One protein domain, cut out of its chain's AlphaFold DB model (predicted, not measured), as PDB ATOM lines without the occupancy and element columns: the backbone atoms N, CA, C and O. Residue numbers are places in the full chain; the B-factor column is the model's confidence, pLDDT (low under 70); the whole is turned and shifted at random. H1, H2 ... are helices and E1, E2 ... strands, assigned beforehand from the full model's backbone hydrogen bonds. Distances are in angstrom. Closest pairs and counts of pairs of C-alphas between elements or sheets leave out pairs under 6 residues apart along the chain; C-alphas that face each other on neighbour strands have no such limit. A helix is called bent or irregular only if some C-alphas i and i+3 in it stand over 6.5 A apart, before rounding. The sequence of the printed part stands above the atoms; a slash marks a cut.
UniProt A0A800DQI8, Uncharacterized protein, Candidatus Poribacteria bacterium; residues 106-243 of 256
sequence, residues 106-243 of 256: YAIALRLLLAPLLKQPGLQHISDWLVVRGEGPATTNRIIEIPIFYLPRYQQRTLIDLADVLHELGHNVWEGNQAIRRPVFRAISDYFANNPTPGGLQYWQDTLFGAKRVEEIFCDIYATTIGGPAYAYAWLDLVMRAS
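What this domain is: This is residues 106 to 243 of the 256 residues of an uncharacterized protein of Candidatus Poribacteria bacterium (UniProt A0A800DQI8). Two long helices, H2 and H5, cross in the middle; H3 crosses H5 near its beginning, and H6 makes a corner with H5 at its other end. A small sheet of E1 and E2 lies at one end of the longest axis, with H1 beyond it, and short H4 lies at the opposite end. The printed part has 138 residues, with six named helices and two named strands in the order H1 E1 E2 H2 H3 H4 H5 H6; the sheet is E1 beside E2, parallel. The class is mostly helix, and the whole is compact, with a radius of gyration of the C-alphas of 15.8 A and spans of 48 by 34 by 24 A.

How they stand to each other: H1, residues 106 to 114, comes closest to E1, residues 130 to 134, at the C-alphas of Ala 107 and Val 131, 5.6 A apart. E1 and E2, residues 148 to 152, are parallel neighbours at 28 degrees, with N 132 and O 149 at 2.9 A and N 151 and O 132 at 2.8 A, within hydrogen-bond range. The closest C-alphas of E2 and H2, residues 160 to 176, are those of Phe 149 and Val 165, 7.1 A apart. H5, residues 211 to 227, is the hub. It touches H2 at a steep tilt of 49 degrees, opposite ways, closest at the C-alphas of Gly 170 and Cys 219, 4.1 A. H3, residues 178 to 194, touches H5 with its residues 184 to 188 alone, about perpendicular at 85 degrees; the C-alphas of Phe 185 and Val 214 are closest, 6.1 A. H4, residues 201 to 207, is close to H3 but not clearly touching, with Ala 193 and Leu 201 closest, their C-alphas 7.5 A apart; H4 and H5 are apart. H6, residues 230 to 241, touches H5 only at the corner, closest at the C-alphas of Thr 224 and Tyr 231, 5.4 A. H6 touches H2 about perpendicular at 73 degrees, with residues 230 to 235 alone, closest at the C-alphas of Ala 163 and Tyr 231, 5.7 A. Of the three pairs of helices that touch other than at a corner, 0 are at a shallow tilt, a mostly crossed packing. In H1, H5 and H6 every O i to N i+4 pair is within hydrogen-bond range; the counts are 11 of 13 in H2, 11 of 13 in H3 and 2 of 3 in H4.

Where its parts are: H1 begins at C-alpha 106, (4.690, 41.435, -32.029), and is 12.2 A long; E1 is 12.7 A and E2 12.9 A. H2, 24.1 A, has a kink of 29 degrees near residue 167 and is irregular, with C-alphas 161 and 164 8.2 A apart. H3, 25.4 A, is only just irregular, with C-alphas 179 and 182 6.8 A apart. H4 is 10.5 A, H5 24.1 A and H6 16.4 A, ending at C-alpha 241, (-0.468, 19.793, -31.719).

The domain as a whole: The C-alphas of Ile 108 and Gln 202 are the two farthest apart, 48.7 A. The printed part has no cut. The links H1 to E1 and E1 to E2 are long, with 15 and 13 residues. Mean pLDDT of the printed part is 74.9; it is under 70 in residues 134 to 142, 152 to 161, 196 to 210 and 236 to 243.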
ATOM      1  N   TYR A 106       4.964  42.684 -31.315       79.81
ATOM      2  CA  TYR A 106       4.690  41.435 -32.029       79.81
ATOM      3  C   TYR A 106       3.925  41.678 -33.336       79.81
ATOM      4  O   TYR A 106       4.233  41.045 -34.341       79.81
ATOM      5  N   ALA A 107       2.951  42.593 -33.344       82.81
ATOM      6  CA  ALA A 107       2.144  42.883 -34.522       82.81
ATOM      7  C   ALA A 107       3.013  43.535 -35.601       82.81
ATOM      8  O   ALA A 107       2.949  43.140 -36.761       82.81
ATOM      9  N   ILE A 108       3.901  44.452 -35.207       84.69
ATOM     10  CA  ILE A 108       4.884  45.071 -36.107       84.69
ATOM     11  C   ILE A 108       5.798  44.005 -36.726       84.69
ATOM     12  O   ILE A 108       5.919  43.937 -37.949       84.69
ATOM     13  N   ALA A 109       6.401  43.142 -35.902       82.00
ATOM     14  CA  ALA A 109       7.292  42.085 -36.379       82.00
ATOM     15  C   ALA A 109       6.587  41.131 -37.357       82.00
ATOM     16  O   ALA A 109       7.118  40.815 -38.420       82.00
ATOM     17  N   LEU A 110       5.360  40.720 -37.038       80.12
ATOM     18  CA  LEU A 110       4.581  39.816 -37.880       80.12
ATOM     19  C   LEU A 110       4.146  40.483 -39.185       80.12
ATOM     20  O   LEU A 110       4.231  39.866 -40.241       80.12
ATOM     21  N   ARG A 111       3.765  41.764 -39.163       85.69
ATOM     22  CA  ARG A 111       3.476  42.509 -40.396       85.69
ATOM     23  C   ARG A 111       4.695  42.593 -41.313       85.69
ATOM     24  O   ARG A 111       4.523  42.471 -42.523       85.69
ATOM     25  N   LEU A 112       5.900  42.762 -40.762       85.25
ATOM     26  CA  LEU A 112       7.144  42.747 -41.541       85.25
ATOM     27  C   LEU A 112       7.423  41.364 -42.148       85.25
ATOM     28  O   LEU A 112       7.846  41.290 -43.298       85.25
ATOM     29  N   LEU A 113       7.136  40.286 -41.412       80.38
ATOM     30  CA  LEU A 113       7.274  38.911 -41.907       80.38
ATOM     31  C   LEU A 113       6.258  38.566 -43.005       80.38
ATOM     32  O   LEU A 113       6.604  37.863 -43.951       80.38
ATOM     33  N   LEU A 114       5.023  39.068 -42.910       82.50
ATOM     34  CA  LEU A 114       3.963  38.816 -43.895       82.50
ATOM     35  C   LEU A 114       4.066  39.707 -45.140       82.50
ATOM     36  O   LEU A 114       3.590  39.324 -46.207       82.50
ATOM     37  N   ALA A 115       4.696  40.881 -45.042       87.25
ATOM     38  CA  ALA A 115       4.762  41.845 -46.142       87.25
ATOM     39  C   ALA A 115       5.321  41.270 -47.466       87.25
ATOM     40  O   ALA A 115       4.777  41.612 -48.517       87.25
ATOM     41  N   PRO A 116       6.358  40.406 -47.484       84.88
ATOM     42  CA  PRO A 116       6.817  39.762 -48.714       84.88
ATOM     43  C   PRO A 116       5.801  38.773 -49.304       84.88
ATOM     44  O   PRO A 116       5.689  38.687 -50.525       84.88
ATOM     45  N   LEU A 117       5.045  38.053 -48.468       81.56
ATOM     46  CA  LEU A 117       4.023  37.100 -48.922       81.56
ATOM     47  C   LEU A 117       2.849  37.812 -49.595       81.56
ATOM     48  O   LEU A 117       2.329  37.349 -50.600       81.56
ATOM     49  N   LEU A 118       2.473  38.986 -49.094       86.06
ATOM     50  CA  LEU A 118       1.384  39.782 -49.663       86.06
ATOM     51  C   LEU A 118       1.736  40.439 -51.006       86.06
ATOM     52  O   LEU A 118       0.867  40.996 -51.668       86.06
ATOM     53  N   LYS A 119       3.000  40.351 -51.439       85.69
ATOM     54  CA  LYS A 119       3.433  40.757 -52.786       85.69
ATOM     55  C   LYS A 119       3.312  39.632 -53.818       85.69
ATOM     56  O   LYS A 119       3.617  39.868 -54.986       85.69
ATOM     57  N   GLN A 120       2.910  38.427 -53.410       84.00
ATOM     58  CA  GLN A 120       2.760  37.298 -54.324       84.00
ATOM     59  C   GLN A 120       1.599  37.519 -55.314       84.00
ATOM     60  O   GLN A 120       0.644  38.247 -55.013       84.00
ATOM     61  N   PRO A 121       1.660  36.906 -56.512       82.88
ATOM     62  CA  PRO A 121       0.586  37.002 -57.491       82.88
ATOM     63  C   PRO A 121      -0.766  36.555 -56.923       82.88
ATOM     64  O   PRO A 121      -0.863  35.525 -56.266       82.88
ATOM     65  N   GLY A 122      -1.824  37.315 -57.211       83.25
ATOM     66  CA  GLY A 122      -3.186  37.027 -56.755       83.25
ATOM     67  C   GLY A 122      -3.601  37.796 -55.501       83.25
ATOM     68  O   GLY A 122      -4.796  37.891 -55.234       83.25
ATOM     69  N   LEU A 123      -2.657  38.411 -54.782       87.88
ATOM     70  CA  LEU A 123      -2.907  39.169 -53.549       87.88
ATOM     71  C   LEU A 123      -2.887  40.695 -53.749       87.88
ATOM     72  O   LEU A 123      -2.979  41.450 -52.787       87.88
ATOM     73  N   GLN A 124      -2.816  41.183 -54.993       89.06
ATOM     74  CA  GLN A 124      -2.679  42.620 -55.291       89.06
ATOM     75  C   GLN A 124      -3.898  43.461 -54.881       89.06
ATOM     76  O   GLN A 124      -3.811  44.685 -54.809       89.06
ATOM     77  N   HIS A 125      -5.038  42.813 -54.643       86.88
ATOM     78  CA  HIS A 125      -6.257  43.452 -54.157       86.88
ATOM     79  C   HIS A 125      -6.191  43.783 -52.653       86.88
ATOM     80  O   HIS A 125      -7.000  44.575 -52.170       86.88
ATOM     81  N   ILE A 126      -5.238  43.205 -51.910       88.75
ATOM     82  CA  ILE A 126      -5.033  43.493 -50.490       88.75
ATOM     83  C   ILE A 126      -4.390  44.874 -50.352       88.75
ATOM     84  O   ILE A 126      -3.269  45.126 -50.791       88.75
ATOM     85  N   SER A 127      -5.126  45.789 -49.729       87.50
ATOM     86  CA  SER A 127      -4.760  47.204 -49.609       87.50
ATOM     87  C   SER A 127      -4.056  47.546 -48.292       87.50
ATOM     88  O   SER A 127      -3.282  48.510 -48.233       87.50
ATOM     89  N   ASP A 128      -4.347  46.764 -47.255       89.50
ATOM     90  CA  ASP A 128      -3.783  46.798 -45.907       89.50
ATOM     91  C   ASP A 128      -4.087  45.441 -45.242       89.50
ATOM     92  O   ASP A 128      -4.777  44.614 -45.822       89.50
ATOM     93  N   TRP A 129      -3.580  45.174 -44.046       88.62
ATOM     94  CA  TRP A 129      -3.877  43.950 -43.298       88.62
ATOM     95  C   TRP A 129      -3.701  44.196 -41.811       88.62
ATOM     96  O   TRP A 129      -2.983  45.108 -41.414       88.62
ATOM     97  N   LEU A 130      -4.336  43.389 -40.972       87.69
ATOM     98  CA  LEU A 130      -4.177  43.447 -39.522       87.69
ATOM     99  C   LEU A 130      -3.608  42.126 -39.017       87.69
ATOM    100  O   LEU A 130      -3.803  41.083 -39.633       87.69
ATOM    101  N   VAL A 131      -2.909  42.164 -37.886       85.06
ATOM    102  CA  VAL A 131      -2.392  40.954 -37.236       85.06
ATOM    103  C   VAL A 131      -2.827  40.894 -35.784       85.06
ATOM    104  O   VAL A 131      -2.716  41.874 -35.052       85.06
ATOM    105  N   VAL A 132      -3.283  39.729 -35.354       79.38
ATOM    106  CA  VAL A 132      -3.770  39.479 -34.004       79.38
ATOM    107  C   VAL A 132      -3.126  38.210 -33.470       79.38
ATOM    108  O   VAL A 132      -3.113  37.189 -34.147       79.38
ATOM    109  N   ARG A 133      -2.660  38.228 -32.217       74.88
ATOM    110  CA  ARG A 133      -2.218  37.008 -31.527       74.88
ATOM    111  C   ARG A 133      -3.386  36.375 -30.765       74.88
ATOM    112  O   ARG A 133      -3.948  37.011 -29.875       74.88
ATOM    113  N   GLY A 134      -3.741  35.133 -31.082       64.69
ATOM    114  CA  GLY A 134      -4.929  34.460 -30.542       64.69
ATOM    115  C   GLY A 134      -4.753  32.954 -30.339       64.69
ATOM    116  O   GLY A 134      -3.705  32.392 -30.643       64.69
ATOM    117  N   GLU A 135      -5.775  32.316 -29.767       50.34
ATOM    118  CA  GLU A 135      -5.834  30.857 -29.536       50.34
ATOM    119  C   GLU A 135      -6.554  30.091 -30.659       50.34
ATOM    120  O   GLU A 135      -6.616  28.868 -30.615       50.34
ATOM    121  N   GLY A 136      -7.103  30.790 -31.656       49.38
ATOM    122  CA  GLY A 136      -7.791  30.174 -32.793       49.38
ATOM    123  C   GLY A 136      -6.867  29.908 -33.987       49.38
ATOM    124  O   GLY A 136      -5.788  30.509 -34.047       49.38
ATOM    125  N   PRO A 137      -7.294  29.054 -34.939       48.09
ATOM    126  CA  PRO A 137      -6.601  28.887 -36.215       48.09
ATOM    127  C   PRO A 137      -6.486  30.237 -36.930       48.09
ATOM    128  O   PRO A 137      -7.296  31.145 -36.681       48.09
ATOM    129  N   ALA A 138      -5.492  30.380 -37.811       52.06
ATOM    130  CA  ALA A 138      -5.503  31.516 -38.721       52.06
ATOM    131  C   ALA A 138      -6.843  31.484 -39.461       52.06
ATOM    132  O   ALA A 138      -7.246  30.447 -39.961       52.06
ATOM    133  N   THR A 139      -7.579  32.586 -39.436       56.84
ATOM    134  CA  THR A 139      -8.784  32.736 -40.249       56.84
ATOM    135  C   THR A 139      -8.583  33.979 -41.071       56.84
ATOM    136  O   THR A 139      -8.147  35.004 -40.550       56.84
ATOM    137  N   THR A 140      -8.897  33.893 -42.347       52.91
ATOM    138  CA  THR A 140      -9.038  35.039 -43.216       52.91
ATOM    139  C   THR A 140     -10.495  35.217 -43.610       52.91
ATOM    140  O   THR A 140     -11.318  34.311 -43.541       52.91
ATOM    141  N   ASN A 141     -10.789  36.452 -43.997       53.00
ATOM    142  CA  ASN A 141     -11.981  36.881 -44.718       53.00
ATOM    143  C   ASN A 141     -13.192  37.244 -43.866       53.00
ATOM    144  O   ASN A 141     -14.064  36.450 -43.513       53.00
ATOM    145  N   ARG A 142     -13.298  38.559 -43.667       66.81
ATOM    146  CA  ARG A 142     -14.600  39.229 -43.695       66.81
ATOM    147  C   ARG A 142     -14.585  40.510 -44.545       66.81
ATOM    148  O   ARG A 142     -15.629  40.871 -45.074       66.81
ATOM    149  N   ILE A 143     -13.419  41.141 -44.746       79.44
ATOM    150  CA  ILE A 143     -13.161  42.120 -45.820       79.44
ATOM    151  C   ILE A 143     -11.878  41.690 -46.536       79.44
ATOM    152  O   ILE A 143     -10.801  41.740 -45.944       79.44
ATOM    153  N   ILE A 144     -12.003  41.249 -47.786       80.12
ATOM    154  CA  ILE A 144     -10.923  40.630 -48.576       80.12
ATOM    155  C   ILE A 144      -9.745  41.599 -48.750       80.12
ATOM    156  O   ILE A 144      -8.583  41.228 -48.681       80.12
ATOM    157  N   GLU A 145     -10.032  42.885 -48.929       85.69
ATOM    158  CA  GLU A 145      -9.011  43.904 -49.163       85.69
ATOM    159  C   GLU A 145      -8.226  44.283 -47.895       85.69
ATOM    160  O   GLU A 145      -7.250  45.036 -47.993       85.69
ATOM    161  N   ILE A 146      -8.681  43.827 -46.717       88.12
ATOM    162  CA  ILE A 146      -8.056  44.061 -45.409       88.12
ATOM    163  C   ILE A 146      -8.196  42.807 -44.532       88.12
ATOM    164  O   ILE A 146      -8.984  42.807 -43.579       88.12
ATOM    165  N   PRO A 147      -7.461  41.724 -44.812       86.38
ATOM    166  CA  PRO A 147      -7.539  40.520 -44.000       86.38
ATOM    167  C   PRO A 147      -7.005  40.767 -42.583       86.38
ATOM    168  O   PRO A 147      -6.119  41.597 -42.352       86.38
ATOM    169  N   ILE A 148      -7.544  40.014 -41.624       84.44
ATOM    170  CA  ILE A 148      -7.027  39.936 -40.256       84.44
ATOM    171  C   ILE A 148      -6.333  38.588 -40.117       84.44
ATOM    172  O   ILE A 148      -6.992  37.561 -40.184       84.44
ATOM    173  N   PHE A 149      -5.025  38.580 -39.889       81.31
ATOM    174  CA  PHE A 149      -4.269  37.356 -39.650       81.31
ATOM    175  C   PHE A 149      -4.263  37.023 -38.163       81.31
ATOM    176  O   PHE A 149      -3.638  37.721 -37.357       81.31
ATOM    177  N   TYR A 150      -4.960  35.947 -37.807       76.56
ATOM    178  CA  TYR A 150      -4.915  35.358 -36.475       76.56
ATOM    179  C   TYR A 150      -3.719  34.424 -36.376       76.56
ATOM    180  O   TYR A 150      -3.592  33.482 -37.147       76.56
ATOM    181  N   LEU A 151      -2.824  34.698 -35.437       72.44
ATOM    182  CA  LEU A 151      -1.616  33.913 -35.250       72.44
ATOM    183  C   LEU A 151      -1.669  33.162 -33.919       72.44
ATOM    184  O   LEU A 151      -1.820  33.812 -32.871       72.44
ATOM    185  N   PRO A 152      -1.521  31.825 -33.941       63.75
ATOM    186  CA  PRO A 152      -1.439  31.008 -32.744       63.75
ATOM    187  C   PRO A 152      -0.383  31.516 -31.761       63.75
ATOM    188  O   PRO A 152       0.760  31.815 -32.118       63.75
ATOM    189  N   ARG A 153      -0.742  31.564 -30.473       61.78
ATOM    190  CA  ARG A 153       0.158  31.998 -29.386       61.78
ATOM    191  C   ARG A 153       1.487  31.228 -29.340       61.78
ATOM    192  O   ARG A 153       2.483  31.810 -28.904       61.78
ATOM    193  N   TYR A 154       1.500  29.978 -29.802       57.78
ATOM    194  CA  TYR A 154       2.610  29.033 -29.661       57.78
ATOM    195  C   TYR A 154       3.569  28.955 -30.861       57.78
ATOM    196  O   TYR A 154       4.535  28.204 -30.784       57.78
ATOM    197  N   GLN A 155       3.352  29.699 -31.952       60.66
ATOM    198  CA  GLN A 155       4.269  29.674 -33.105       60.66
ATOM    199  C   GLN A 155       5.579  30.419 -32.786       60.66
ATOM    200  O   GLN A 155       5.562  31.547 -32.284       60.66
ATOM    201  N   GLN A 156       6.724  29.766 -33.037       51.78
ATOM    202  CA  GLN A 156       8.035  30.156 -32.501       51.78
ATOM    203  C   GLN A 156       9.075  30.585 -33.554       51.78
ATOM    204  O   GLN A 156      10.258  30.337 -33.353       51.78
ATOM    205  N   ARG A 157       8.684  31.420 -34.532       53.78
ATOM    206  CA  ARG A 157       9.585  32.348 -35.272       53.78
ATOM    207  C   ARG A 157      10.027  31.955 -36.699       53.78
ATOM    208  O   ARG A 157      10.953  32.594 -37.196       53.78
ATOM    209  N   THR A 158       9.380  31.029 -37.415       58.03
ATOM    210  CA  THR A 158       9.668  30.809 -38.856       58.03
ATOM    211  C   THR A 158       8.433  30.932 -39.757       58.03
ATOM    212  O   THR A 158       7.310  30.752 -39.304       58.03
ATOM    213  N   LEU A 159       8.628  31.241 -41.051       55.97
ATOM    214  CA  LEU A 159       7.552  31.234 -42.064       55.97
ATOM    215  C   LEU A 159       6.946  29.832 -42.260       55.97
ATOM    216  O   LEU A 159       5.780  29.720 -42.621       55.97
ATOM    217  N   ILE A 160       7.724  28.777 -41.993       57.31
ATOM    218  CA  ILE A 160       7.272  27.378 -42.036       57.31
ATOM    219  C   ILE A 160       6.282  27.106 -40.896       57.31
ATOM    220  O   ILE A 160       5.301  26.396 -41.097       57.31
ATOM    221  N   ASP A 161       6.460  27.754 -39.740       62.00
ATOM    222  CA  ASP A 161       5.495  27.693 -38.637       62.00
ATOM    223  C   ASP A 161       4.167  28.396 -38.967       62.00
ATOM    224  O   ASP A 161       3.223  28.275 -38.193       62.00
ATOM    225  N   LEU A 162       4.075  29.128 -40.086       72.94
ATOM    226  CA  LEU A 162       2.883  29.867 -40.515       72.94
ATOM    227  C   LEU A 162       2.068  29.119 -41.584       72.94
ATOM    228  O   LEU A 162       1.417  29.768 -42.404       72.94
ATOM    229  N   ALA A 163       2.092  27.782 -41.593       75.88
ATOM    230  CA  ALA A 163       1.329  26.964 -42.544       75.88
ATOM    231  C   ALA A 163      -0.144  27.405 -42.648       75.88
ATOM    232  O   ALA A 163      -0.614  27.684 -43.749       75.88
ATOM    233  N   ASP A 164      -0.820  27.613 -41.513       76.00
ATOM    234  CA  ASP A 164      -2.191  28.143 -41.478       76.00
ATOM    235  C   ASP A 164      -2.322  29.478 -42.209       76.00
ATOM    236  O   ASP A 164      -3.256  29.687 -42.968       76.00
ATOM    237  N   VAL A 165      -1.365  30.393 -42.050       79.38
ATOM    238  CA  VAL A 165      -1.425  31.690 -42.737       79.38
ATOM    239  C   VAL A 165      -1.303  31.520 -44.243       79.38
ATOM    240  O   VAL A 165      -1.976  32.224 -44.987       79.38
ATOM    241  N   LEU A 166      -0.447  30.609 -44.709       82.69
ATOM    242  CA  LEU A 166      -0.307  30.333 -46.137       82.69
ATOM    243  C   LEU A 166      -1.591  29.729 -46.718       82.69
ATOM    244  O   LEU A 166      -1.989  30.128 -47.813       82.69
ATOM    245  N   HIS A 167      -2.246  28.830 -45.979       85.62
ATOM    246  CA  HIS A 167      -3.551  28.275 -46.345       85.62
ATOM    247  C   HIS A 167      -4.600  29.390 -46.461       85.62
ATOM    248  O   HIS A 167      -5.243  29.559 -47.494       85.62
ATOM    249  N   GLU A 168      -4.687  30.246 -45.448       84.00
ATOM    250  CA  GLU A 168      -5.620  31.370 -45.410       84.00
ATOM    251  C   GLU A 168      -5.335  32.451 -46.477       84.00
ATOM    252  O   GLU A 168      -6.239  33.070 -47.047       84.00
ATOM    253  N   LEU A 169      -4.073  32.659 -46.854       86.50
ATOM    254  CA  LEU A 169      -3.746  33.474 -48.027       86.50
ATOM    255  C   LEU A 169      -4.298  32.860 -49.319       86.50
ATOM    256  O   LEU A 169      -4.704  33.603 -50.213       86.50
ATOM    257  N   GLY A 170      -4.372  31.531 -49.403       88.88
ATOM    258  CA  GLY A 170      -5.071  30.825 -50.473       88.88
ATOM    259  C   GLY A 170      -6.532  31.262 -50.582       88.88
ATOM    260  O   GLY A 170      -6.970  31.631 -51.673       88.88
ATOM    261  N   HIS A 171      -7.252  31.359 -49.461       87.12
ATOM    262  CA  HIS A 171      -8.632  31.853 -49.460       87.12
ATOM    263  C   HIS A 171      -8.723  33.292 -49.986       87.12
ATOM    264  O   HIS A 171      -9.632  33.614 -50.748       87.12
ATOM    265  N   ASN A 172      -7.752  34.159 -49.676       87.75
ATOM    266  CA  ASN A 172      -7.708  35.517 -50.240       87.75
ATOM    267  C   ASN A 172      -7.497  35.514 -51.761       87.75
ATOM    268  O   ASN A 172      -8.182  36.241 -52.480       87.75
ATOM    269  N   VAL A 173      -6.587  34.679 -52.277       89.25
ATOM    270  CA  VAL A 173      -6.383  34.544 -53.730       89.25
ATOM    271  C   VAL A 173      -7.643  34.007 -54.408       89.25
ATOM    272  O   VAL A 173      -8.058  34.534 -55.443       89.25
ATOM    273  N   TRP A 174      -8.272  32.988 -53.825       88.69
ATOM    274  CA  TRP A 174      -9.514  32.412 -54.328       88.69
ATOM    275  C   TRP A 174     -10.644  33.442 -54.358       88.69
ATOM    276  O   TRP A 174     -11.373  33.571 -55.353       88.69
ATOM    277  N   GLU A 175     -10.783  34.211 -53.278       86.00
ATOM    278  CA  GLU A 175     -11.832  35.204 -53.146       86.00
ATOM    279  C   GLU A 175     -11.630  36.387 -54.098       86.00
ATOM    280  O   GLU A 175     -12.547  36.713 -54.864       86.00
ATOM    281  N   GLY A 176     -10.423  36.957 -54.119       84.50
ATOM    282  CA  GLY A 176     -10.057  38.116 -54.932       84.50
ATOM    283  C   GLY A 176      -9.898  37.835 -56.428       84.50
ATOM    284  O   GLY A 176      -9.914  38.773 -57.225       84.50
ATOM    285  N   ASN A 177      -9.783  36.569 -56.845       86.50
ATOM    286  CA  ASN A 177      -9.601  36.199 -58.247       86.50
ATOM    287  C   ASN A 177     -10.694  35.235 -58.731       86.50
ATOM    288  O   ASN A 177     -10.503  34.036 -58.919       86.50
ATOM    289  N   GLN A 178     -11.889  35.766 -58.987       85.31
ATOM    290  CA  GLN A 178     -13.027  34.946 -59.427       85.31
ATOM    291  C   GLN A 178     -12.778  34.210 -60.756       85.31
ATOM    292  O   GLN A 178     -13.365  33.153 -60.994       85.31
ATOM    293  N   ALA A 179     -11.886  34.733 -61.605       86.88
ATOM    294  CA  ALA A 179     -11.573  34.153 -62.906       86.88
ATOM    295  C   ALA A 179     -10.897  32.774 -62.808       86.88
ATOM    296  O   ALA A 179     -11.098  31.943 -63.694       86.88
ATOM    297  N   ILE A 180     -10.150  32.494 -61.730       84.50
ATOM    298  CA  ILE A 180      -9.464  31.201 -61.558       84.50
ATOM    299  C   ILE A 180     -10.377  30.103 -61.007       84.50
ATOM    300  O   ILE A 180     -10.092  28.924 -61.206       84.50
ATOM    301  N   ARG A 181     -11.508  30.456 -60.381       86.12
ATOM    302  CA  ARG A 181     -12.348  29.486 -59.660       86.12
ATOM    303  C   ARG A 181     -12.890  28.387 -60.566       86.12
ATOM    304  O   ARG A 181     -12.796  27.211 -60.237       86.12
ATOM    305  N   ARG A 182     -13.444  28.750 -61.729       85.94
ATOM    306  CA  ARG A 182     -14.026  27.776 -62.671       85.94
ATOM    307  C   ARG A 182     -12.961  26.876 -63.321       85.94
ATOM    308  O   ARG A 182     -13.197  25.669 -63.361       85.94
ATOM    309  N   PRO A 183     -11.822  27.398 -63.820       88.81
ATOM    310  CA  PRO A 183     -10.713  26.564 -64.281       88.81
ATOM    311  C   PRO A 183     -10.177  25.610 -63.209       88.81
ATOM    312  O   PRO A 183     -10.034  24.425 -63.487       88.81
ATOM    313  N   VAL A 184      -9.940  26.100 -61.987       85.44
ATOM    314  CA  VAL A 184      -9.428  25.279 -60.877       85.44
ATOM    315  C   VAL A 184     -10.436  24.207 -60.479       85.44
ATOM    316  O   VAL A 184     -10.060  23.048 -60.341       85.44
ATOM    317  N   PHE A 185     -11.719  24.563 -60.375       84.12
ATOM    318  CA  PHE A 185     -12.784  23.600 -60.113       84.12
ATOM    319  C   PHE A 185     -12.782  22.480 -61.149       84.12
ATOM    320  O   PHE A 185     -12.749  21.317 -60.774       84.12
ATOM    321  N   ARG A 186     -12.742  22.820 -62.445       84.62
ATOM    322  CA  ARG A 186     -12.660  21.816 -63.516       84.62
ATOM    323  C   ARG A 186     -11.420  20.942 -63.380       84.62
ATOM    324  O   ARG A 186     -11.561  19.734 -63.344       84.62
ATOM    325  N   ALA A 187     -10.237  21.535 -63.236       85.75
ATOM    326  CA  ALA A 187      -8.989  20.781 -63.152       85.75
ATOM    327  C   ALA A 187      -8.962  19.812 -61.956       85.75
ATOM    328  O   ALA A 187      -8.573  18.655 -62.109       85.75
ATOM    329  N   ILE A 188      -9.410  20.262 -60.778       79.88
ATOM    330  CA  ILE A 188      -9.492  19.426 -59.572       79.88
ATOM    331  C   ILE A 188     -10.542  18.325 -59.763       79.88
ATOM    332  O   ILE A 188     -10.255  17.158 -59.499       79.88
ATOM    333  N   SER A 189     -11.737  18.667 -60.252       75.38
ATOM    334  CA  SER A 189     -12.790  17.686 -60.532       75.38
ATOM    335  C   SER A 189     -12.344  16.631 -61.547       75.38
ATOM    336  O   SER A 189     -12.521  15.442 -61.294       75.38
ATOM    337  N   ASP A 190     -11.717  17.043 -62.649       81.44
ATOM    338  CA  ASP A 190     -11.236  16.154 -63.709       81.44
ATOM    339  C   ASP A 190     -10.111  15.240 -63.201       81.44
ATOM    340  O   ASP A 190     -10.097  14.044 -63.501       81.44
ATOM    341  N   TYR A 191      -9.176  15.762 -62.397       80.81
ATOM    342  CA  TYR A 191      -8.094  14.959 -61.820       80.81
ATOM    343  C   TYR A 191      -8.634  13.818 -60.956       80.81
ATOM    344  O   TYR A 191      -8.250  12.663 -61.154       80.81
ATOM    345  N   PHE A 192      -9.541  14.121 -60.026       73.38
ATOM    346  CA  PHE A 192     -10.086  13.113 -59.116       73.38
ATOM    347  C   PHE A 192     -11.139  12.208 -59.766       73.38
ATOM    348  O   PHE A 192     -11.305  11.074 -59.321       73.38
ATOM    349  N   ALA A 193     -11.809  12.651 -60.836       73.69
ATOM    350  CA  ALA A 193     -12.628  11.765 -61.662       73.69
ATOM    351  C   ALA A 193     -11.779  10.658 -62.315       73.69
ATOM    352  O   ALA A 193     -12.237   9.522 -62.430       73.69
ATOM    353  N   ASN A 194     -10.537  10.978 -62.694       76.75
ATOM    354  CA  ASN A 194      -9.614  10.052 -63.356       76.75
ATOM    355  C   ASN A 194      -8.675   9.298 -62.396       76.75
ATOM    356  O   ASN A 194      -8.112   8.276 -62.778       76.75
ATOM    357  N   ASN A 195      -8.503   9.777 -61.161       72.06
ATOM    358  CA  ASN A 195      -7.620   9.183 -60.150       72.06
ATOM    359  C   ASN A 195      -8.376   8.983 -58.828       72.06
ATOM    360  O   ASN A 195      -8.122   9.702 -57.854       72.06
ATOM    361  N   PRO A 196      -9.330   8.039 -58.772       63.78
ATOM    362  CA  PRO A 196     -10.098   7.820 -57.561       63.78
ATOM    363  C   PRO A 196      -9.198   7.339 -56.422       63.78
ATOM    364  O   PRO A 196      -8.538   6.305 -56.508       63.78
ATOM    365  N   THR A 197      -9.183   8.101 -55.333       59.34
ATOM    366  CA  THR A 197      -8.552   7.704 -54.073       59.34
ATOM    367  C   THR A 197      -9.313   6.529 -53.432       59.34
ATOM    368  O   THR A 197     -10.463   6.264 -53.803       59.34
ATOM    369  N   PRO A 198      -8.726   5.815 -52.447       50.69
ATOM    370  CA  PRO A 198      -9.256   4.544 -51.921       50.69
ATOM    371  C   PRO A 198     -10.641   4.564 -51.223       50.69
ATOM    372  O   PRO A 198     -10.985   3.599 -50.551       50.69
ATOM    373  N   GLY A 199     -11.453   5.622 -51.353       54.53
ATOM    374  CA  GLY A 199     -12.788   5.750 -50.743       54.53
ATOM    375  C   GLY A 199     -13.989   5.605 -51.694       54.53
ATOM    376  O   GLY A 199     -15.121   5.692 -51.228       54.53
ATOM    377  N   GLY A 200     -13.767   5.391 -52.998       49.19
ATOM    378  CA  GLY A 200     -14.811   5.112 -54.001       49.19
ATOM    379  C   GLY A 200     -15.561   6.344 -54.542       49.19
ATOM    380  O   GLY A 200     -16.051   7.166 -53.781       49.19
ATOM    381  N   LEU A 201     -15.710   6.449 -55.870       52.34
ATOM    382  CA  LEU A 201     -16.245   7.621 -56.599       52.34
ATOM    383  C   LEU A 201     -17.558   8.216 -56.039       52.34
ATOM    384  O   LEU A 201     -17.731   9.434 -56.035       52.34
ATOM    385  N   GLN A 202     -18.477   7.365 -55.573       51.06
ATOM    386  CA  GLN A 202     -19.846   7.752 -55.203       51.06
ATOM    387  C   GLN A 202     -19.904   8.604 -53.921       51.06
ATOM    388  O   GLN A 202     -20.607   9.606 -53.881       51.06
ATOM    389  N   TYR A 203     -19.122   8.258 -52.888       52.47
ATOM    390  CA  TYR A 203     -19.040   9.047 -51.647       52.47
ATOM    391  C   TYR A 203     -18.426  10.433 -51.905       52.47
ATOM    392  O   TYR A 203     -18.797  11.421 -51.272       52.47
ATOM    393  N   TRP A 204     -17.524  10.522 -52.886       57.56
ATOM    394  CA  TRP A 204     -16.791  11.742 -53.210       57.56
ATOM    395  C   TRP A 204     -17.629  12.759 -53.993       57.56
ATOM    396  O   TRP A 204     -17.549  13.951 -53.699       57.56
ATOM    397  N   GLN A 205     -18.467  12.312 -54.932       53.16
ATOM    398  CA  GLN A 205     -19.346  13.188 -55.721       53.16
ATOM    399  C   GLN A 205     -20.369  13.948 -54.865       53.16
ATOM    400  O   GLN A 205     -20.544  15.149 -55.062       53.16
ATOM    401  N   ASP A 206     -20.956  13.286 -53.864       52.28
ATOM    402  CA  ASP A 206     -22.041  13.863 -53.059       52.28
ATOM    403  C   ASP A 206     -21.557  14.693 -51.854       52.28
ATOM    404  O   ASP A 206     -22.306  15.521 -51.335       52.28
ATOM    405  N   THR A 207     -20.306  14.511 -51.397       53.62
ATOM    406  CA  THR A 207     -19.793  15.179 -50.179       53.62
ATOM    407  C   THR A 207     -18.491  15.973 -50.347       53.62
ATOM    408  O   THR A 207     -18.244  16.878 -49.549       53.62
ATOM    409  N   LEU A 208     -17.669  15.710 -51.377       54.38
ATOM    410  CA  LEU A 208     -16.287  16.224 -51.472       54.38
ATOM    411  C   LEU A 208     -15.997  17.141 -52.680       54.38
ATOM    412  O   LEU A 208     -14.926  17.738 -52.715       54.38
ATOM    413  N   PHE A 209     -16.930  17.350 -53.620       60.41
ATOM    414  CA  PHE A 209     -16.770  18.320 -54.733       60.41
ATOM    415  C   PHE A 209     -17.662  19.560 -54.631       60.41
ATOM    416  O   PHE A 209     -17.861  20.288 -55.604       60.41
ATOM    417  N   GLY A 210     -18.189  19.847 -53.440       68.12
ATOM    418  CA  GLY A 210     -18.786  21.153 -53.183       68.12
ATOM    419  C   GLY A 210     -17.767  22.265 -53.447       68.12
ATOM    420  O   GLY A 210     -16.576  22.095 -53.179       68.12
ATOM    421  N   ALA A 211     -18.230  23.422 -53.931       73.19
ATOM    422  CA  ALA A 211     -17.371  24.574 -54.231       73.19
ATOM    423  C   ALA A 211     -16.416  24.925 -53.076       73.19
ATOM    424  O   ALA A 211     -15.260  25.255 -53.319       73.19
ATOM    425  N   LYS A 212     -16.879  24.753 -51.830       79.25
ATOM    426  CA  LYS A 212     -16.061  24.935 -50.631       79.25
ATOM    427  C   LYS A 212     -14.893  23.949 -50.552       79.25
ATOM    428  O   LYS A 212     -13.786  24.356 -50.268       79.25
ATOM    429  N   ARG A 213     -15.085  22.654 -50.818       79.94
ATOM    430  CA  ARG A 213     -13.982  21.683 -50.707       79.94
ATOM    431  C   ARG A 213     -12.920  21.893 -51.785       79.94
ATOM    432  O   ARG A 213     -11.738  21.735 -51.506       79.94
ATOM    433  N   VAL A 214     -13.340  22.273 -52.990       82.31
ATOM    434  CA  VAL A 214     -12.420  22.668 -54.068       82.31
ATOM    435  C   VAL A 214     -11.585  23.879 -53.659       82.31
ATOM    436  O   VAL A 214     -10.387  23.902 -53.917       82.31
ATOM    437  N   GLU A 215     -12.205  24.857 -53.005       86.62
ATOM    438  CA  GLU A 215     -11.510  26.012 -52.445       86.62
ATOM    439  C   GLU A 215     -10.466  25.607 -51.394       86.62
ATOM    440  O   GLU A 215      -9.320  26.020 -51.511       86.62
ATOM    441  N   GLU A 216     -10.800  24.740 -50.435       85.19
ATOM    442  CA  GLU A 216      -9.835  24.252 -49.427       85.19
ATOM    443  C   GLU A 216      -8.645  23.521 -50.082       85.19
ATOM    444  O   GLU A 216      -7.491  23.763 -49.741       85.19
ATOM    445  N   ILE A 217      -8.908  22.669 -51.087       85.00
ATOM    446  CA  ILE A 217      -7.848  21.977 -51.847       85.00
ATOM    447  C   ILE A 217      -6.970  22.990 -52.586       85.00
ATOM    448  O   ILE A 217      -5.747  22.847 -52.618       85.00
ATOM    449  N   PHE A 218      -7.572  24.019 -53.187       87.94
ATOM    450  CA  PHE A 218      -6.819  25.107 -53.799       87.94
ATOM    451  C   PHE A 218      -5.926  25.813 -52.774       87.94
ATOM    452  O   PHE A 218      -4.765  26.075 -53.079       87.94
ATOM    453  N   CYS A 219      -6.433  26.077 -51.570       87.88
ATOM    454  CA  CYS A 219      -5.679  26.724 -50.500       87.88
ATOM    455  C   CYS A 219      -4.478  25.880 -50.058       87.88
ATOM    456  O   CYS A 219      -3.374  26.410 -49.957       87.88
ATOM    457  N   ASP A 220      -4.647  24.562 -49.924       86.81
ATOM    458  CA  ASP A 220      -3.549  23.633 -49.632       86.81
ATOM    459  C   ASP A 220      -2.492  23.595 -50.747       86.81
ATOM    460  O   ASP A 220      -1.286  23.626 -50.478       86.81
ATOM    461  N   ILE A 221      -2.919  23.558 -52.015       87.06
ATOM    462  CA  ILE A 221      -2.011  23.585 -53.173       87.06
ATOM    463  C   ILE A 221      -1.257  24.917 -53.227       87.06
ATOM    464  O   ILE A 221      -0.042  24.936 -53.440       87.06
ATOM    465  N   TYR A 222      -1.961  26.029 -53.022       87.88
ATOM    466  CA  TYR A 222      -1.377  27.364 -52.983       87.88
ATOM    467  C   TYR A 222      -0.328  27.458 -51.872       87.88
ATOM    468  O   TYR A 222       0.821  27.819 -52.132       87.88
ATOM    469  N   ALA A 223      -0.684  27.047 -50.656       86.31
ATOM    470  CA  ALA A 223       0.209  27.070 -49.511       86.31
ATOM    471  C   ALA A 223       1.444  26.182 -49.719       86.31
ATOM    472  O   ALA A 223       2.560  26.615 -49.436       86.31
ATOM    473  N   THR A 224       1.273  24.996 -50.310       85.56
ATOM    474  CA  THR A 224       2.382  24.106 -50.696       85.56
ATOM    475  C   THR A 224       3.277  24.739 -51.762       85.56
ATOM    476  O   THR A 224       4.496  24.591 -51.719       85.56
ATOM    477  N   THR A 225       2.702  25.473 -52.715       85.38
ATOM    478  CA  THR A 225       3.464  26.142 -53.780       85.38
ATOM    479  C   THR A 225       4.334  27.269 -53.222       85.38
ATOM    480  O   THR A 225       5.473  27.436 -53.651       85.38
ATOM    481  N   ILE A 226       3.821  28.024 -52.246       82.00
ATOM    482  CA  ILE A 226       4.538  29.149 -51.632       82.00
ATOM    483  C   ILE A 226       5.517  28.683 -50.543       82.00
ATOM    484  O   ILE A 226       6.651  29.154 -50.490       82.00
ATOM    485  N   GLY A 227       5.090  27.772 -49.667       77.44
ATOM    486  CA  GLY A 227       5.876  27.263 -48.537       77.44
ATOM    487  C   GLY A 227       6.792  26.086 -48.879       77.44
ATOM    488  O   GLY A 227       7.618  25.682 -48.058       77.44
ATOM    489  N   GLY A 228       6.656  25.524 -50.082       80.88
ATOM    490  CA  GLY A 228       7.331  24.298 -50.486       80.88
ATOM    491  C   GLY A 228       6.797  23.053 -49.757       80.88
ATOM    492  O   GLY A 228       5.815  23.116 -49.014       80.88
ATOM    493  N   PRO A 229       7.468  21.896 -49.912       76.50
ATOM    494  CA  PRO A 229       7.044  20.638 -49.287       76.50
ATOM    495  C   PRO A 229       7.055  20.686 -47.751       76.50
ATOM    496  O   PRO A 229       6.381  19.884 -47.109       76.50
ATOM    497  N   ALA A 230       7.767  21.649 -47.152       71.06
ATOM    498  CA  ALA A 230       7.754  21.903 -45.713       71.06
ATOM    499  C   ALA A 230       6.351  22.244 -45.176       71.06
ATOM    500  O   ALA A 230       6.069  21.943 -44.018       71.06
ATOM    501  N   TYR A 231       5.460  22.793 -46.015       77.44
ATOM    502  CA  TYR A 231       4.059  23.034 -45.658       77.44
ATOM    503  C   TYR A 231       3.359  21.757 -45.185       77.44
ATOM    504  O   TYR A 231       2.710  21.771 -44.146       77.44
ATOM    505  N   ALA A 232       3.537  20.634 -45.891       71.44
ATOM    506  CA  ALA A 232       2.872  19.380 -45.542       71.44
ATOM    507  C   ALA A 232       3.304  18.868 -44.157       71.44
ATOM    508  O   ALA A 232       2.476  18.401 -43.377       71.44
ATOM    509  N   TYR A 233       4.592  19.005 -43.826       71.00
ATOM    510  CA  TYR A 233       5.119  18.639 -42.511       71.00
ATOM    511  C   TYR A 233       4.638  19.591 -41.415       71.00
ATOM    512  O   TYR A 233       4.220  19.133 -40.356       71.00
ATOM    513  N   ALA A 234       4.632  20.899 -41.679       71.31
ATOM    514  CA  ALA A 234       4.128  21.896 -40.740       71.31
ATOM    515  C   ALA A 234       2.624  21.731 -40.468       71.31
ATOM    516  O   ALA A 234       2.186  21.876 -39.329       71.31
ATOM    517  N   TRP A 235       1.847  21.367 -41.488       70.56
ATOM    518  CA  TRP A 235       0.422  21.079 -41.358       70.56
ATOM    519  C   TRP A 235       0.165  19.826 -40.517       70.56
ATOM    520  O   TRP A 235      -0.678  19.845 -39.622       70.56
ATOM    521  N   LEU A 236       0.931  18.751 -40.740       69.06
ATOM    522  CA  LEU A 236       0.875  17.551 -39.900       69.06
ATOM    523  C   LEU A 236       1.219  17.875 -38.442       69.06
ATOM    524  O   LEU A 236       0.480  17.491 -37.540       69.06
ATOM    525  N   ASP A 237       2.292  18.628 -38.211       67.81
ATOM    526  CA  ASP A 237       2.687  19.078 -36.876       67.81
ATOM    527  C   ASP A 237       1.586  19.903 -36.203       67.81
ATOM    528  O   ASP A 237       1.294  19.709 -35.021       67.81
ATOM    529  N   LEU A 238       0.947  20.807 -36.946       66.56
ATOM    530  CA  LEU A 238      -0.144  21.631 -36.444       66.56
ATOM    531  C   LEU A 238      -1.367  20.790 -36.075       66.56
ATOM    532  O   LEU A 238      -1.890  20.935 -34.972       66.56
ATOM    533  N   VAL A 239      -1.771  19.862 -36.943       65.75
ATOM    534  CA  VAL A 239      -2.859  18.907 -36.687       65.75
ATOM    535  C   VAL A 239      -2.587  18.092 -35.421       65.75
ATOM    536  O   VAL A 239      -3.459  17.975 -34.556       65.75
ATOM    537  N   MET A 240      -1.363  17.581 -35.274       65.56
ATOM    538  CA  MET A 240      -0.953  16.784 -34.117       65.56
ATOM    539  C   MET A 240      -0.926  17.606 -32.821       65.56
ATOM    540  O   MET A 240      -1.305  17.099 -31.766       65.56
ATOM    541  N   ARG A 241      -0.514  18.880 -32.879       63.88
ATOM    542  CA  ARG A 241      -0.468  19.793 -31.719       63.88
ATOM    543  C   ARG A 241      -1.835  20.360 -31.337       63.88
ATOM    544  O   ARG A 241      -2.054  20.669 -30.170       63.88
ATOM    545  N   ALA A 242      -2.740  20.522 -32.299       54.62
ATOM    546  CA  ALA A 242      -4.044  21.146 -32.095       54.62
ATOM    547  C   ALA A 242      -5.104  20.197 -31.501       54.62
ATOM    548  O   ALA A 242      -6.238  20.625 -31.286       54.62
ATOM    549  N   SER A 243      -4.784  18.917 -31.259       51.97
ATOM    550  CA  SER A 243      -5.780  17.871 -30.947       51.97
ATOM    551  C   SER A 243      -6.935  17.840 -31.966       51.97
ATOM    552  O   SER A 243      -8.051  17.421 -31.654       51.97
TER     553      SER A 243